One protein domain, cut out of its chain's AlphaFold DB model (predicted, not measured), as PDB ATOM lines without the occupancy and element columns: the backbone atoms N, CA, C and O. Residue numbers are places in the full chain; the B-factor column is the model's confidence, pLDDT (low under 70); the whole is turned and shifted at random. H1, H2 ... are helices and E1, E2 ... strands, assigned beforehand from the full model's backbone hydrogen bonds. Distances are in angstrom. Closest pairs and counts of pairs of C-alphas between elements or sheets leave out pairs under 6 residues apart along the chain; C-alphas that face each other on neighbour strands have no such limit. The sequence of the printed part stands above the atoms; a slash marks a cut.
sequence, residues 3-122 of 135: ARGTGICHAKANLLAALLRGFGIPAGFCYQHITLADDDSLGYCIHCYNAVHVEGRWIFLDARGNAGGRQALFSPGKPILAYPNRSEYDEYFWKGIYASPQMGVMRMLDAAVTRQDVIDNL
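AT A GLANCE: This is residues 3 to 122 of the 135 residues of the protein "Transglutaminase-like superfamily protein" of Euryarchaeota archaeon ADurb.Bin009 (UniProt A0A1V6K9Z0). A strongly twisted sheet of three strands has one long helix, H1, along one face, making two layers. A long stretch with no named element, residues 62 to 102, passes the side away from H1 with residues 79 to 86 and leads round E1 to two short helices, H2 and H3. The printed part has 120 residues, with elements in the order H1 E1 E2 E3 H2 H3; the sheet's order is E1 E2 E3, antiparallel. The class is mixed, helices and strands, with under half of the residues in named elements; the whole is compact, radius of gyration of the C-alphas 14.3 A, spans 42 by 34 by 25 A.

HOW THE PARTS SIT: H1, residues 9 to 22, is on the sheet of E1, residues 27 to 35, E2, residues 44 to 54, and E3, residues 57 to 61, a meander, each strand the antiparallel neighbour of the one before. H1's height over the sheet is 8.8 A, and it runs along the strands, at 15 degrees to E2 on the local plane; its closest C-alphas to E2 are those of His 10 and Cys 48, 5.2 A. In the hairpin E1 and E2, N 30 and O 49 are 2.9 A apart; in the hairpin E2 and E3, N 52 and O 59 are 2.8 A apart. Residues 92 to 93 pair antiparallel with residues 32 to 33 of E1. H2, residues 103 to 111, and H3, residues 115 to 121, form a helical hairpin and only just touch, with 3 pairs of C-alphas within 8 A, the closest those of Leu 109 and Val 118, 6.8 A; the tilt is steep, 40 degrees, opposite ways. H1 and H2 are close but not clearly touching, the C-alphas of His 10 and Val 105 being 7.9 A apart. H3 is apart from H1. In H1, H2 and H3 every O i to N i+4 pair is within hydrogen-bond range.

IN THESE COORDINATES: H1 begins at C-alpha 9 (-22.190, 14.016, -11.844) and is 19.8 A long. E1 is 25.7 A long and E2 31.7 A. H3 ends at C-alpha 121 (-32.310, 21.883, -4.476).

THE WHOLE: The two C-alphas farthest apart, Ser 41 and Glu 55, are 42.1 A apart. The printed part has no cut; the link E3 to H2 is long, 41 residues. pLDDT is under 70 at residues 3 to 7, 65 to 70 and 76.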
ATOM      1  N   ALA A   3     -14.323  25.807 -12.775       34.03
ATOM      2  CA  ALA A   3     -13.172  26.532 -12.228       34.03
ATOM      3  C   ALA A   3     -12.814  26.156 -10.773       34.03
ATOM      4  O   ALA A   3     -11.739  26.504 -10.301       34.03
ATOM      5  N   ARG A   4     -13.707  25.463 -10.047       43.62
ATOM      6  CA  ARG A   4     -13.529  25.111  -8.626       43.62
ATOM      7  C   ARG A   4     -13.237  23.623  -8.398       43.62
ATOM      8  O   ARG A   4     -13.105  23.219  -7.253       43.62
ATOM      9  N   GLY A   5     -13.168  22.796  -9.449       44.72
ATOM     10  CA  GLY A   5     -12.822  21.365  -9.350       44.72
ATOM     11  C   GLY A   5     -13.836  20.470  -8.614       44.72
ATOM     12  O   GLY A   5     -13.652  19.259  -8.547       44.72
ATOM     13  N   THR A   6     -14.929  21.028  -8.089       50.53
ATOM     14  CA  THR A   6     -15.955  20.322  -7.308       50.53
ATOM     15  C   THR A   6     -17.247  20.200  -8.117       50.53
ATOM     16  O   THR A   6     -18.210  20.930  -7.889       50.53
ATOM     17  N   GLY A   7     -17.249  19.333  -9.130       59.91
ATOM     18  CA  GLY A   7     -18.438  19.053  -9.937       59.91
ATOM     19  C   GLY A   7     -19.174  17.801  -9.462       59.91
ATOM     20  O   GLY A   7     -18.550  16.747  -9.309       59.91
ATOM     21  N   ILE A   8     -20.495  17.896  -9.279       78.62
ATOM     22  CA  ILE A   8     -21.375  16.718  -9.191       78.62
ATOM     23  C   ILE A   8     -21.434  15.988 -10.549       78.62
ATOM     24  O   ILE A   8     -20.888  16.482 -11.541       78.62
ATOM     25  N   CYS A   9     -22.087  14.821 -10.616       84.44
ATOM     26  CA  CYS A   9     -22.190  14.016 -11.844       84.44
ATOM     27  C   CYS A   9     -22.653  14.832 -13.063       84.44
ATOM     28  O   CYS A   9     -22.023  14.746 -14.112       84.44
ATOM     29  N   HIS A  10     -23.629  15.729 -12.893       87.31
ATOM     30  CA  HIS A  10     -24.112  16.646 -13.934       87.31
ATOM     31  C   HIS A  10     -23.020  17.519 -14.544       87.31
ATOM     32  O   HIS A  10     -22.885  17.582 -15.762       87.31
ATOM     33  N   ALA A  11     -22.200  18.174 -13.722       86.56
ATOM     34  CA  ALA A  11     -21.134  19.040 -14.224       86.56
ATOM     35  C   ALA A  11     -20.074  18.241 -15.002       86.56
ATOM     36  O   ALA A  11     -19.577  18.698 -16.032       86.56
ATOM     37  N   LYS A  12     -19.755  17.028 -14.533       87.69
ATOM     38  CA  LYS A  12     -18.808  16.126 -15.199       87.69
ATOM     39  C   LYS A  12     -19.372  15.584 -16.514       87.69
ATOM     40  O   LYS A  12     -18.657  15.574 -17.512       87.69
ATOM     41  N   ALA A  13     -20.645  15.201 -16.533       91.00
ATOM     42  CA  ALA A  13     -21.321  14.722 -17.732       91.00
ATOM     43  C   ALA A  13     -21.447  15.822 -18.799       91.00
ATOM     44  O   ALA A  13     -21.240  15.565 -19.985       91.00
ATOM     45  N   ASN A  14     -21.716  17.065 -18.382       91.94
ATOM     46  CA  ASN A  14     -21.709  18.231 -19.270       91.94
ATOM     47  C   ASN A  14     -20.329  18.472 -19.882       91.94
ATOM     48  O   ASN A  14     -20.221  18.656 -21.094       91.94
ATOM     49  N   LEU A  15     -19.271  18.426 -19.067       91.19
ATOM     50  CA  LEU A  15     -17.903  18.578 -19.558       91.19
ATOM     51  C   LEU A  15     -17.531  17.480 -20.560       91.19
ATOM     52  O   LEU A  15     -16.977  17.789 -21.614       91.19
ATOM     53  N   LEU A  16     -17.850  16.218 -20.256       92.19
ATOM     54  CA  LEU A  16     -17.563  15.092 -21.145       92.19
ATOM     55  C   LEU A  16     -18.310  15.232 -22.478       92.19
ATOM     56  O   LEU A  16     -17.691  15.107 -23.533       92.19
ATOM     57  N   ALA A  17     -19.608  15.552 -22.446       94.75
ATOM     58  CA  ALA A  17     -20.391  15.784 -23.659       94.75
ATOM     59  C   ALA A  17     -19.820  16.935 -24.498       94.75
ATOM     60  O   ALA A  17     -19.654  16.782 -25.707       94.75
ATOM     61  N   ALA A  18     -19.487  18.067 -23.872       94.25
ATOM     62  CA  ALA A  18     -18.916  19.219 -24.564       94.25
ATOM     63  C   ALA A  18     -17.564  18.888 -25.214       94.25
ATOM     64  O   ALA A  18     -17.346  19.222 -26.378       94.25
ATOM     65  N   LEU A  19     -16.683  18.188 -24.492       94.94
ATOM     66  CA  LEU A  19     -15.376  17.773 -24.999       94.94
ATOM     67  C   LEU A  19     -15.515  16.854 -26.219       94.94
ATOM     68  O   LEU A  19     -14.919  17.119 -27.258       94.94
ATOM     69  N   LEU A  20     -16.332  15.804 -26.109       95.06
ATOM     70  CA  LEU A  20     -16.556  14.836 -27.187       95.06
ATOM     71  C   LEU A  20     -17.163  15.490 -28.429       95.06
ATOM     72  O   LEU A  20     -16.668  15.288 -29.539       95.06
ATOM     73  N   ARG A  21     -18.180  16.338 -28.239       96.25
ATOM     74  CA  ARG A  21     -18.802  17.093 -29.334       96.25
ATOM     75  C   ARG A  21     -17.809  18.041 -30.006       96.25
ATOM     76  O   ARG A  21     -17.850  18.176 -31.224       96.25
ATOM     77  N   GLY A  22     -16.882  18.633 -29.247       96.44
ATOM     78  CA  GLY A  22     -15.786  19.446 -29.787       96.44
ATOM     79  C   GLY A  22     -14.853  18.678 -30.733       96.44
ATOM     80  O   GLY A  22     -14.297  19.271 -31.651       96.44
ATOM     81  N   PHE A  23     -14.739  17.358 -30.563       95.56
ATOM     82  CA  PHE A  23     -14.015  16.456 -31.468       95.56
ATOM     83  C   PHE A  23     -14.911  15.793 -32.529       95.56
ATOM     84  O   PHE A  23     -14.473  14.873 -33.217       95.56
ATOM     85  N   GLY A  24     -16.164  16.232 -32.677       94.88
ATOM     86  CA  GLY A  24     -17.106  15.674 -33.651       94.88
ATOM     87  C   GLY A  24     -17.692  14.314 -33.262       94.88
ATOM     88  O   GLY A  24     -18.310  13.660 -34.098       94.88
ATOM     89  N   ILE A  25     -17.526  13.880 -32.011       95.50
ATOM     90  CA  ILE A  25     -18.113  12.636 -31.503       95.50
ATOM     91  C   ILE A  25     -19.514  12.952 -30.958       95.50
ATOM     92  O   ILE A  25     -19.629  13.741 -30.012       95.50
ATOM     93  N   PRO A  26     -20.593  12.354 -31.504       96.44
ATOM     94  CA  PRO A  26     -21.929  12.562 -30.964       96.44
ATOM     95  C   PRO A  26     -22.003  12.022 -29.537       96.44
ATOM     96  O   PRO A  26     -21.667  10.870 -29.265       96.44
ATOM     97  N   ALA A  27     -22.462  12.864 -28.623       96.69
ATOM     98  CA  ALA A  27     -22.667  12.508 -27.230       96.69
ATOM     99  C   ALA A  27     -23.978  13.118 -26.749       96.69
ATOM    100  O   ALA A  27     -24.328  14.214 -27.185       96.69
ATOM    101  N   GLY A  28     -24.677  12.443 -25.850       96.00
ATOM    102  CA  GLY A  28     -25.902  12.897 -25.202       96.00
ATOM    103  C   GLY A  28     -25.882  12.609 -23.706       96.00
ATOM    104  O   GLY A  28     -24.870  12.168 -23.151       96.00
ATOM    105  N   PHE A  29     -27.007  12.878 -23.064       95.81
ATOM    106  CA  PHE A  29     -27.217  12.715 -21.635       95.81
ATOM    107  C   PHE A  29     -28.255  11.632 -21.376       95.81
ATOM    108  O   PHE A  29     -29.272  11.558 -22.066       95.81
ATOM    109  N   CYS A  30     -27.999  10.830 -20.357       95.06
ATOM    110  CA  CYS A  30     -28.915   9.842 -19.814       95.06
ATOM    111  C   CYS A  30     -29.021  10.050 -18.304       95.06
ATOM    112  O   CYS A  30     -28.136  10.657 -17.683       95.06
ATOM    113  N   TYR A  31     -30.105   9.548 -17.721       93.62
ATOM    114  CA  TYR A  31     -30.445   9.826 -16.334       93.62
ATOM    115  C   TYR A  31     -30.901   8.563 -15.612       93.62
ATOM    116  O   TYR A  31     -31.531   7.685 -16.202       93.62
ATOM    117  N   GLN A  32     -30.617   8.504 -14.315       92.25
ATOM    118  CA  GLN A  32     -31.159   7.494 -13.408       92.25
ATOM    119  C   GLN A  32     -31.691   8.154 -12.137       92.25
ATOM    120  O   GLN A  32     -31.091   9.115 -11.641       92.25
ATOM    121  N   HIS A  33     -32.818   7.648 -11.654       92.56
ATOM    122  CA  HIS A  33     -33.414   8.006 -10.376       92.56
ATOM    123  C   HIS A  33     -32.787   7.111  -9.310       92.56
ATOM    124  O   HIS A  33     -32.905   5.888  -9.404       92.56
ATOM    125  N   ILE A  34     -32.067   7.705  -8.359       91.00
ATOM    126  CA  ILE A  34     -31.331   6.975  -7.317       91.00
ATOM    127  C   ILE A  34     -31.510   7.640  -5.955       91.00
ATOM    128  O   ILE A  34     -31.791   8.841  -5.885       91.00
ATOM    129  N   THR A  35     -31.300   6.894  -4.874       90.00
ATOM    130  CA  THR A  35     -31.314   7.480  -3.529       90.00
ATOM    131  C   THR A  35     -30.135   8.434  -3.323       90.00
ATOM    132  O   THR A  35     -29.047   8.273  -3.892       90.00
ATOM    133  N   LEU A  36     -30.335   9.455  -2.490       84.50
ATOM    134  CA  LEU A  36     -29.301  10.442  -2.165       84.50
ATOM    135  C   LEU A  36     -28.258   9.896  -1.167       84.50
ATOM    136  O   LEU A  36     -27.100  10.328  -1.174       84.50
ATOM    137  N   ALA A  37     -28.670   8.943  -0.328       84.19
ATOM    138  CA  ALA A  37     -27.834   8.224   0.630       84.19
ATOM    139  C   ALA A  37     -27.658   6.754   0.221       84.19
ATOM    140  O   ALA A  37     -28.099   6.336  -0.847       84.19
ATOM    141  N   ASP A  38     -27.025   5.954   1.081       84.44
ATOM    142  CA  ASP A  38     -26.965   4.499   0.888       84.44
ATOM    143  C   ASP A  38     -28.335   3.821   1.125       84.44
ATOM    144  O   ASP A  38     -28.496   2.653   0.784       84.44
ATOM    145  N   ASP A  39     -29.326   4.562   1.622       87.25
ATOM    146  CA  ASP A  39     -30.734   4.189   1.788       87.25
ATOM    147  C   ASP A  39     -31.668   5.326   1.309       87.25
ATOM    148  O   ASP A  39     -31.208   6.356   0.805       87.25
ATOM    149  N   ASP A  40     -32.982   5.148   1.467       86.25
ATOM    150  CA  ASP A  40     -34.028   6.108   1.086       86.25
ATOM    151  C   ASP A  40     -34.264   7.229   2.122       86.25
ATOM    152  O   ASP A  40     -35.119   8.095   1.917       86.25
ATOM    153  N   SER A  41     -33.484   7.284   3.212       88.12
ATOM    154  CA  SER A  41     -33.725   8.204   4.338       88.12
ATOM    155  C   SER A  41     -33.582   9.687   3.987       88.12
ATOM    156  O   SER A  41     -34.186  10.541   4.639       88.12
ATOM    157  N   LEU A  42     -32.788  10.000   2.958       84.94
ATOM    158  CA  LEU A  42     -32.567  11.360   2.457       84.94
ATOM    159  C   LEU A  42     -33.311  11.636   1.141       84.94
ATOM    160  O   LEU A  42     -33.058  12.654   0.497       84.94
ATOM    161  N   GLY A  43     -34.214  10.740   0.738       88.38
ATOM    162  CA  GLY A  43     -34.949  10.838  -0.516       88.38
ATOM    163  C   GLY A  43     -34.093  10.528  -1.744       88.38
ATOM    164  O   GLY A  43     -33.104   9.790  -1.682       88.38
ATOM    165  N   TYR A  44     -34.500  11.097  -2.876       90.00
ATOM    166  CA  TYR A  44     -34.025  10.718  -4.203       90.00
ATOM    167  C   TYR A  44     -33.396  11.888  -4.948       90.00
ATOM    168  O   TYR A  44     -33.614  13.056  -4.633       90.00
ATOM    169  N   CYS A  45     -32.601  11.568  -5.960       89.50
ATOM    170  CA  CYS A  45     -32.002  12.550  -6.842       89.50
ATOM    171  C   CYS A  45     -31.823  11.998  -8.253       89.50
ATOM    172  O   CYS A  45     -31.800  10.783  -8.474       89.50
ATOM    173  N   ILE A  46     -31.634  12.901  -9.217       90.88
ATOM    174  CA  ILE A  46     -31.235  12.498 -10.562       90.88
ATOM    175  C   ILE A  46     -29.711  12.410 -10.684       90.88
ATOM    176  O   ILE A  46     -28.984  13.387 -10.465       90.88
ATOM    177  N   HIS A  47     -29.201  11.253 -11.107       90.62
ATOM    178  CA  HIS A  47     -27.811  11.106 -11.545       90.62
ATOM    179  C   HIS A  47     -27.721  11.168 -13.063       90.62
ATOM    180  O   HIS A  47     -28.514  10.551 -13.769       90.62
ATOM    181  N   CYS A  48     -26.731  11.904 -13.559       92.12
ATOM    182  CA  CYS A  48     -26.496  12.096 -14.984       92.12
ATOM    183  C   CYS A  48     -25.225  11.372 -15.436       92.12
ATOM    184  O   CYS A  48     -24.167  11.492 -14.811       92.12
ATOM    185  N   TYR A  49     -25.338  10.665 -16.555       93.44
ATOM    186  CA  TYR A  49     -24.246  10.023 -17.279       93.44
ATOM    187  C   TYR A  49     -24.418  10.270 -18.786       93.44
ATOM    188  O   TYR A  49     -25.380  10.910 -19.217       93.44
ATOM    189  N   ASN A  50     -23.471   9.822 -19.604       94.62
ATOM    190  CA  ASN A  50     -23.452  10.117 -21.032       94.62
ATOM    191  C   ASN A  50     -23.720   8.881 -21.883       94.62
ATOM    192  O   ASN A  50     -23.240   7.795 -21.571       94.62
ATOM    193  N   ALA A  51     -24.396   9.080 -23.010       95.25
ATOM    194  CA  ALA A  51     -24.363   8.163 -24.143       95.25
ATOM    195  C   ALA A  51     -23.431   8.748 -25.208       95.25
ATOM    196  O   ALA A  51     -23.537   9.927 -25.538       95.25
ATOM    197  N   VAL A  52     -22.513   7.952 -25.743       94.56
ATOM    198  CA  VAL A  52     -21.516   8.368 -26.734       94.56
ATOM    199  C   VAL A  52     -21.607   7.458 -27.946       94.56
ATOM    200  O   VAL A  52     -21.578   6.237 -27.806       94.56
ATOM    201  N   HIS A  53     -21.723   8.043 -29.132       93.44
ATOM    202  CA  HIS A  53     -21.858   7.298 -30.374       93.44
ATOM    203  C   HIS A  53     -20.488   7.055 -31.008       93.44
ATOM    204  O   HIS A  53     -19.859   7.977 -31.530       93.44
ATOM    205  N   VAL A  54     -20.028   5.807 -30.976       90.31
ATOM    206  CA  VAL A  54     -18.722   5.391 -31.505       90.31
ATOM    207  C   VAL A  54     -18.940   4.201 -32.427       90.31
ATOM    208  O   VAL A  54     -19.581   3.237 -32.029       90.31
ATOM    209  N   GLU A  55     -18.428   4.259 -33.660       89.19
ATOM    210  CA  GLU A  55     -18.501   3.143 -34.626       89.19
ATOM    211  C   GLU A  55     -19.927   2.591 -34.861       89.19
ATOM    212  O   GLU A  55     -20.124   1.389 -35.014       89.19
ATOM    213  N   GLY A  56     -20.947   3.459 -34.872       88.75
ATOM    214  CA  GLY A  56     -22.334   3.054 -35.152       88.75
ATOM    215  C   GLY A  56     -23.103   2.473 -33.961       88.75
ATOM    216  O   GLY A  56     -24.189   1.926 -34.148       88.75
ATOM    217  N   ARG A  57     -22.561   2.568 -32.742       90.25
ATOM    218  CA  ARG A  57     -23.213   2.112 -31.504       90.25
ATOM    219  C   ARG A  57     -23.176   3.178 -30.418       90.25
ATOM    220  O   ARG A  57     -22.241   3.974 -30.345       90.25
ATOM    221  N   TRP A  58     -24.169   3.136 -29.537       91.12
ATOM    222  CA  TRP A  58     -24.193   3.915 -28.302       91.12
ATOM    223  C   TRP A  58     -23.438   3.186 -27.192       91.12
ATOM    224  O   TRP A  58     -23.719   2.027 -26.893       91.12
ATOM    225  N   ILE A  59     -22.482   3.880 -26.582       91.38
ATOM    226  CA  ILE A  59     -21.709   3.434 -25.422       91.38
ATOM    227  C   ILE A  59     -22.031   4.367 -24.258       91.38
ATOM    228  O   ILE A  59     -22.002   5.586 -24.413       91.38
ATOM    229  N   PHE A  60     -22.314   3.808 -23.086       90.81
ATOM    230  CA  PHE A  60     -22.720   4.586 -21.917       90.81
ATOM    231  C   PHE A  60     -21.559   4.770 -20.949       90.81
ATOM    232  O   PHE A  60     -20.938   3.794 -20.525       90.81
ATOM    233  N   LEU A  61     -21.277   6.024 -20.604       90.00
ATOM    234  CA  LEU A  61     -20.119   6.435 -19.819       90.00
ATOM    235  C   LEU A  61     -20.548   7.275 -18.620       90.00
ATOM    236  O   LEU A  61     -21.225   8.289 -18.772       90.00
ATOM    237  N   ASP A  62     -20.086   6.898 -17.431       88.06
ATOM    238  CA  ASP A  62     -20.263   7.691 -16.217       88.06
ATOM    239  C   ASP A  62     -19.000   8.515 -15.929       88.06
ATOM    240  O   ASP A  62     -17.990   8.017 -15.421       88.06
ATOM    241  N   ALA A  63     -19.070   9.810 -16.247       81.75
ATOM    242  CA  ALA A  63     -17.974  10.759 -16.063       81.75
ATOM    243  C   ALA A  63     -17.604  10.995 -14.586       81.75
ATOM    244  O   ALA A  63     -16.583  11.631 -14.306       81.75
ATOM    245  N   ARG A  64     -18.399  10.508 -13.616       77.06
ATOM    246  CA  ARG A  64     -18.074  10.590 -12.184       77.06
ATOM    247  C   ARG A  64     -16.711   9.970 -11.884       77.06
ATOM    248  O   ARG A  64     -15.976  10.548 -11.072       77.06
ATOM    249  N   GLY A  65     -16.410   8.841 -12.527       66.00
ATOM    250  CA  GLY A  65     -15.225   8.023 -12.284       66.00
ATOM    251  C   GLY A  65     -15.235   7.294 -10.934       66.00
ATOM    252  O   GLY A  65     -16.209   7.332 -10.170       66.00
ATOM    253  N   ASN A  66     -14.110   6.639 -10.637       65.81
ATOM    254  CA  ASN A  66     -13.916   5.837  -9.429       65.81
ATOM    255  C   ASN A  66     -13.585   6.736  -8.233       65.81
ATOM    256  O   ASN A  66     -12.539   7.377  -8.201       65.81
ATOM    257  N   ALA A  67     -14.473   6.793  -7.243       60.34
ATOM    258  CA  ALA A  67     -14.253   7.570  -6.019       60.34
ATOM    259  C   ALA A  67     -15.131   7.048  -4.880       60.34
ATOM    260  O   ALA A  67     -16.329   6.828  -5.092       60.34
ATOM    261  N   GLY A  68     -14.560   6.903  -3.680       60.47
ATOM    262  CA  GLY A  68     -15.272   6.448  -2.480       60.47
ATOM    263  C   GLY A  68     -15.857   5.039  -2.622       60.47
ATOM    264  O   GLY A  68     -17.047   4.863  -2.411       60.47
ATOM    265  N   GLY A  69     -15.061   4.070  -3.090       63.84
ATOM    266  CA  GLY A  69     -15.479   2.666  -3.255       63.84
ATOM    267  C   GLY A  69     -16.340   2.362  -4.490       63.84
ATOM    268  O   GLY A  69     -16.422   1.208  -4.899       63.84
ATOM    269  N   ARG A  70     -16.924   3.378  -5.136       68.75
ATOM    270  CA  ARG A  70     -17.723   3.213  -6.364       68.75
ATOM    271  C   ARG A  70     -16.845   3.014  -7.599       68.75
ATOM    272  O   ARG A  70     -15.864   3.745  -7.766       68.75
ATOM    273  N   GLN A  71     -17.237   2.073  -8.463       70.38
ATOM    274  CA  GLN A  71     -16.550   1.736  -9.712       70.38
ATOM    275  C   GLN A  71     -17.406   2.104 -10.930       70.38
ATOM    276  O   GLN A  71     -18.431   1.483 -11.179       70.38
ATOM    277  N   ALA A  72     -16.963   3.099 -11.692       73.31
ATOM    278  CA  ALA A  72     -17.477   3.447 -13.008       73.31
ATOM    279  C   ALA A  72     -16.376   3.136 -14.033       73.31
ATOM    280  O   ALA A  72     -15.332   3.794 -14.054       73.31
ATOM    281  N   LEU A  73     -16.575   2.094 -14.840       74.94
ATOM    282  CA  LEU A  73     -15.572   1.592 -15.782       74.94
ATOM    283  C   LEU A  73     -16.055   1.750 -17.220       74.94
ATOM    284  O   LEU A  73     -17.231   1.572 -17.532       74.94
ATOM    285  N   PHE A  74     -15.116   2.039 -18.118       74.50
ATOM    286  CA  PHE A  74     -15.391   1.983 -19.544       74.50
ATOM    287  C   PHE A  74     -15.677   0.534 -19.949       74.50
ATOM    288  O   PHE A  74     -14.871  -0.360 -19.692       74.50
ATOM    289  N   SER A  75     -16.809   0.315 -20.610       74.69
ATOM    290  CA  SER A  75     -17.178  -0.981 -21.164       74.69
ATOM    291  C   SER A  75     -17.919  -0.776 -22.486       74.69
ATOM    292  O   SER A  75     -18.936  -0.083 -22.510       74.69
ATOM    293  N   PRO A  76     -17.447  -1.378 -23.592       68.38
ATOM    294  CA  PRO A  76     -18.080  -1.243 -24.904       68.38
ATOM    295  C   PRO A  76     -19.362  -2.082 -25.055       68.38
ATOM    296  O   PRO A  76     -20.015  -1.994 -26.092       68.38
ATOM    297  N   GLY A  77     -19.680  -2.932 -24.071       74.25
ATOM    298  CA  GLY A  77     -20.863  -3.795 -24.061       74.25
ATOM    299  C   GLY A  77     -21.909  -3.310 -23.060       74.25
ATOM    300  O   GLY A  77     -22.795  -2.534 -23.402       74.25
ATOM    301  N   LYS A  78     -21.817  -3.786 -21.813       75.56
ATOM    302  CA  LYS A  78     -22.724  -3.375 -20.733       75.56
ATOM    303  C   LYS A  78     -22.161  -2.150 -19.998       75.56
ATOM    304  O   LYS A  78     -20.998  -2.221 -19.600       75.56
ATOM    305  N   PRO A  79     -22.952  -1.088 -19.761       78.06
ATOM    306  CA  PRO A  79     -22.532   0.034 -18.927       78.06
ATOM    307  C   PRO A  79     -22.084  -0.440 -17.542       78.06
ATOM    308  O   PRO A  79     -22.769  -1.249 -16.912       78.06
ATOM    309  N   ILE A  80     -20.966   0.094 -17.052       79.75
ATOM    310  CA  ILE A  80     -20.529  -0.071 -15.663       79.75
ATOM    311  C   ILE A  80     -20.635   1.305 -15.011       79.75
ATOM    312  O   ILE A  80     -19.716   2.122 -15.102       79.75
ATOM    313  N   LEU A  81     -21.802   1.580 -14.430       81.19
ATOM    314  CA  LEU A  81     -22.120   2.852 -13.784       81.19
ATOM    315  C   LEU A  81     -21.722   2.818 -12.309       81.19
ATOM    316  O   LEU A  81     -21.705   1.757 -11.687       81.19
ATOM    317  N   ALA A  82     -21.458   3.992 -11.732       79.31
ATOM    318  CA  ALA A  82     -21.077   4.091 -10.325       79.31
ATOM    319  C   ALA A  82     -22.200   3.680  -9.356       79.31
ATOM    320  O   ALA A  82     -21.909   3.374  -8.198       79.31
ATOM    321  N   TYR A  83     -23.449   3.694  -9.826       78.31
ATOM    322  CA  TYR A  83     -24.639   3.312  -9.076       78.31
ATOM    323  C   TYR A  83     -25.446   2.322  -9.918       78.31
ATOM    324  O   TYR A  83     -26.031   2.728 -10.921       78.31
ATOM    325  N   PRO A  84     -25.424   1.026  -9.587       83.31
ATOM    326  CA  PRO A  84     -26.416   0.097 -10.096       83.31
ATOM    327  C   PRO A  84     -27.739   0.341  -9.371       83.31
ATOM    328  O   PRO A  84     -27.745   0.470  -8.150       83.31
ATOM    329  N   ASN A  85     -28.846   0.356 -10.111       86.31
ATOM    330  CA  ASN A  85     -30.165   0.486  -9.503       86.31
ATOM    331  C   ASN A  85     -30.468  -0.705  -8.593       86.31
ATOM    332  O   ASN A  85     -30.330  -1.867  -8.997       86.31
ATOM    333  N   ARG A  86     -30.911  -0.392  -7.385       89.81
ATOM    334  CA  ARG A  86     -31.336  -1.328  -6.350       89.81
ATOM    335  C   ARG A  86     -32.852  -1.437  -6.364       89.81
ATOM    336  O   ARG A  86     -33.565  -0.444  -6.242       89.81
ATOM    337  N   SER A  87     -33.341  -2.660  -6.536       86.69
ATOM    338  CA  SER A  87     -34.774  -2.955  -6.646       86.69
ATOM    339  C   SER A  87     -35.572  -2.606  -5.391       86.69
ATOM    340  O   SER A  87     -36.773  -2.392  -5.476       86.69
ATOM    341  N   GLU A  88     -34.918  -2.577  -4.234       91.62
ATOM    342  CA  GLU A  88     -35.514  -2.284  -2.933       91.62
ATOM    343  C   GLU A  88     -35.786  -0.791  -2.693       91.62
ATOM    344  O   GLU A  88     -36.505  -0.468  -1.751       91.62
ATOM    345  N   TYR A  89     -35.243   0.099  -3.531       89.75
ATOM    346  CA  TYR A  89     -35.351   1.554  -3.378       89.75
ATOM    347  C   TYR A  89     -35.991   2.237  -4.595       89.75
ATOM    348  O   TYR A  89     -35.685   3.389  -4.870       89.75
ATOM    349  N   ASP A  90     -36.812   1.530  -5.380       89.25
ATOM    350  CA  ASP A  90     -37.482   2.089  -6.567       89.25
ATOM    351  C   ASP A  90     -36.536   2.861  -7.519       89.25
ATOM    352  O   ASP A  90     -36.917   3.843  -8.156       89.25
ATOM    353  N   GLU A  91     -35.278   2.422  -7.639       93.62
ATOM    354  CA  GLU A  91     -34.290   3.062  -8.511       93.62
ATOM    355  C   GLU A  91     -34.480   2.600  -9.962       93.62
ATOM    356  O   GLU A  91     -34.554   1.402 -10.262       93.62
ATOM    357  N   TYR A  92     -34.526   3.539 -10.906       92.31
ATOM    358  CA  TYR A  92     -34.782   3.232 -12.316       92.31
ATOM    359  C   TYR A  92     -33.997   4.128 -13.277       92.31
ATOM    360  O   TYR A  92     -33.543   5.220 -12.948       92.31
ATOM    361  N   PHE A  93     -33.818   3.633 -14.501       92.06
ATOM    362  CA  PHE A  93     -33.276   4.415 -15.609       92.06
ATOM    363  C   PHE A  93     -34.413   5.126 -16.330       92.06
ATOM    364  O   PHE A  93     -35.431   4.502 -16.649       92.06
ATOM    365  N   TRP A  94     -34.223   6.403 -16.653       93.12
ATOM    366  CA  TRP A  94     -35.056   7.028 -17.674       93.12
ATOM    367  C   TRP A  94     -34.619   6.531 -19.043       93.12
ATOM    368  O   TRP A  94     -33.436   6.563 -19.379       93.12
ATOM    369  N   LYS A  95     -35.597   6.086 -19.830       92.31
ATOM    370  CA  LYS A  95     -35.352   5.641 -21.199       92.31
ATOM    371  C   LYS A  95     -35.045   6.841 -22.082       92.31
ATOM    372  O   LYS A  95     -35.713   7.872 -21.984       92.31
ATOM    373  N   GLY A  96     -34.088   6.674 -22.981       94.12
ATOM    374  CA  GLY A  96     -33.753   7.673 -23.987       94.12
ATOM    375  C   GLY A  96     -32.458   8.438 -23.752       94.12
ATOM    376  O   GLY A  96     -31.822   8.394 -22.695       94.12
ATOM    377  N   ILE A  97     -32.071   9.157 -24.800       95.94
ATOM    378  CA  ILE A  97     -30.894  10.019 -24.834       95.94
ATOM    379  C   ILE A  97     -31.355  11.446 -25.112       95.94
ATOM    380  O   ILE A  97     -32.078  11.698 -26.075       95.94
ATOM    381  N   TYR A  98     -30.882  12.376 -24.290       96.44
ATOM    382  CA  TYR A  98     -31.164  13.803 -24.395       96.44
ATOM    383  C   TYR A  98     -29.968  14.516 -25.033       96.44
ATOM    384  O   TYR A  98     -28.817  14.337 -24.621       96.44
ATOM    385  N   ALA A  99     -30.212  15.342 -26.041       95.62
ATOM    386  CA  ALA A  99     -29.203  16.161 -26.703       95.62
ATOM    387  C   ALA A  99     -28.796  17.367 -25.840       95.62
ATOM    388  O   ALA A  99     -27.655  17.835 -25.921       95.62
ATOM    389  N   SER A 100     -29.688  17.839 -24.973       94.69
ATOM    390  CA  SER A 100     -29.434  18.952 -24.053       94.69
ATOM    391  C   SER A 100     -29.419  18.485 -22.594       94.69
ATOM    392  O   SER A 100     -30.083  17.500 -22.258       94.69
ATOM    393  N   PRO A 101     -28.652  19.149 -21.711       93.62
ATOM    394  CA  PRO A 101     -28.721  18.864 -20.284       93.62
ATOM    395  C   PRO A 101     -30.083  19.280 -19.716       93.62
ATOM    396  O   PRO A 101     -30.755  20.155 -20.262       93.62
ATOM    397  N   GLN A 102     -30.464  18.695 -18.579       93.12
ATOM    398  CA  GLN A 102     -31.663  19.111 -17.850       93.12
ATOM    399  C   GLN A 102     -31.524  20.561 -17.373       93.12
ATOM    400  O   GLN A 102     -30.724  20.872 -16.487       93.12
ATOM    401  N   MET A 103     -32.304  21.463 -17.973       90.75
ATOM    402  CA  MET A 103     -32.166  22.903 -17.743       90.75
ATOM    403  C   MET A 103     -32.523  23.307 -16.311       90.75
ATOM    404  O   MET A 103     -31.908  24.237 -15.792       90.75
ATOM    405  N   GLY A 104     -33.450  22.598 -15.655       90.00
ATOM    406  CA  GLY A 104     -33.727  22.757 -14.222       90.00
ATOM    407  C   GLY A 104     -32.472  22.591 -13.364       90.00
ATOM    408  O   GLY A 104     -32.117  23.496 -12.607       90.00
ATOM    409  N   VAL A 105     -31.713  21.513 -13.589       88.62
ATOM    410  CA  VAL A 105     -30.432  21.288 -12.906       88.62
ATOM    411  C   VAL A 105     -29.401  22.345 -13.267       88.62
ATOM    412  O   VAL A 105     -28.691  22.820 -12.386       88.62
ATOM    413  N   MET A 106     -29.311  22.746 -14.536       89.06
ATOM    414  CA  MET A 106     -28.349  23.774 -14.943       89.06
ATOM    415  C   MET A 106     -28.621  25.115 -14.255       89.06
ATOM    416  O   MET A 106     -27.678  25.745 -13.782       89.06
ATOM    417  N   ARG A 107     -29.893  25.521 -14.136       90.62
ATOM    418  CA  ARG A 107     -30.293  26.731 -13.398       90.62
ATOM    419  C   ARG A 107     -29.958  26.625 -11.910       90.62
ATOM    420  O   ARG A 107     -29.408  27.567 -11.352       90.62
ATOM    421  N   MET A 108     -30.238  25.481 -11.282       89.75
ATOM    422  CA  MET A 108     -29.874  25.242  -9.880       89.75
ATOM    423  C   MET A 108     -28.356  25.326  -9.677       89.75
ATOM    424  O   MET A 108     -27.895  26.011  -8.768       89.75
ATOM    425  N   LEU A 109     -27.569  24.689 -10.549       86.38
ATOM    426  CA  LEU A 109     -26.107  24.697 -10.465       86.38
ATOM    427  C   LEU A 109     -25.496  26.088 -10.656       86.38
ATOM    428  O   LEU A 109     -24.423  26.345 -10.111       86.38
ATOM    429  N   ASP A 110     -26.142  26.946 -11.443       87.38
ATOM    430  CA  ASP A 110     -25.729  28.336 -11.650       87.38
ATOM    431  C   ASP A 110     -26.055  29.216 -10.431       87.38
ATOM    432  O   ASP A 110     -25.248  30.055 -10.036       87.38
ATOM    433  N   ALA A 111     -27.197  28.970  -9.780       88.62
ATOM    434  CA  ALA A 111     -27.619  29.679  -8.573       88.62
ATOM    435  C   ALA A 111     -26.904  29.208  -7.289       88.62
ATOM    436  O   ALA A 111     -26.813  29.965  -6.322       88.62
ATOM    437  N   ALA A 112     -26.410  27.968  -7.259       87.12
ATOM    438  CA  ALA A 112     -25.794  27.373  -6.079       87.12
ATOM    439  C   ALA A 112     -24.431  28.005  -5.743       87.12
ATOM    440  O   ALA A 112     -23.493  28.015  -6.547       87.12
ATOM    441  N   VAL A 113     -24.281  28.453  -4.497       84.19
ATOM    442  CA  VAL A 113     -23.038  29.030  -3.962       84.19
ATOM    443  C   VAL A 113     -22.275  27.987  -3.147       84.19
ATOM    444  O   VAL A 113     -21.037  27.919  -3.188       84.19
ATOM    445  N   THR A 114     -23.010  27.149  -2.421       85.00
ATOM    446  CA  THR A 114     -22.480  26.121  -1.529       85.00
ATOM    447  C   THR A 114     -22.817  24.712  -2.010       85.00
ATOM    448  O   THR A 114     -23.656  24.490  -2.880       85.00
ATOM    449  N   ARG A 115     -22.143  23.714  -1.424       79.81
ATOM    450  CA  ARG A 115     -22.495  22.306  -1.641       79.81
ATOM    451  C   ARG A 115     -23.875  21.973  -1.067       79.81
ATOM    452  O   ARG A 115     -24.540  21.108  -1.622       79.81
ATOM    453  N   GLN A 116     -24.268  22.627   0.025       83.75
ATOM    454  CA  GLN A 116     -25.557  22.381   0.659       83.75
ATOM    455  C   GLN A 116     -26.698  22.862  -0.240       83.75
ATOM    456  O   GLN A 116     -27.640  22.114  -0.443       83.75
ATOM    457  N   ASP A 117     -26.534  24.010  -0.904       85.94
ATOM    458  CA  ASP A 117     -27.522  24.525  -1.864       85.94
ATOM    459  C   ASP A 117     -27.818  23.499  -2.965       85.94
ATOM    460  O   ASP A 117     -28.964  23.320  -3.364       85.94
ATOM    461  N   VAL A 118     -26.784  22.790  -3.432       84.44
ATOM    462  CA  VAL A 118     -26.941  21.724  -4.428       84.44
ATOM    463  C   VAL A 118     -27.716  20.545  -3.858       84.44
ATOM    464  O   VAL A 118     -28.566  20.011  -4.551       84.44
ATOM    465  N   ILE A 119     -27.417  20.125  -2.628       82.38
ATOM    466  CA  ILE A 119     -28.097  18.997  -1.974       82.38
ATOM    467  C   ILE A 119     -29.580  19.319  -1.761       82.38
ATOM    468  O   ILE A 119     -30.427  18.499  -2.096       82.38
ATOM    469  N   ASP A 120     -29.884  20.521  -1.278       86.06
ATOM    470  CA  ASP A 120     -31.241  20.920  -0.896       86.06
ATOM    471  C   ASP A 120     -32.150  21.197  -2.104       86.06
ATOM    472  O   ASP A 120     -33.372  21.180  -1.972       86.06
ATOM    473  N   ASN A 121     -31.569  21.475  -3.277       87.06
ATOM    474  CA  ASN A 121     -32.310  21.883  -4.476       87.06
ATOM    475  C   ASN A 121     -32.125  20.927  -5.665       87.06
ATOM    476  O   ASN A 121     -32.535  21.251  -6.784       87.06
ATOM    477  N   LEU A 122     -31.485  19.769  -5.472       85.31
ATOM    478  CA  LEU A 122     -31.338  18.794  -6.548       85.31
ATOM    479  C   LEU A 122     -32.685  18.125  -6.821       85.31
ATOM    480  O   LEU A 122     -33.227  17.424  -5.977       85.31
TER     481      LEU A 122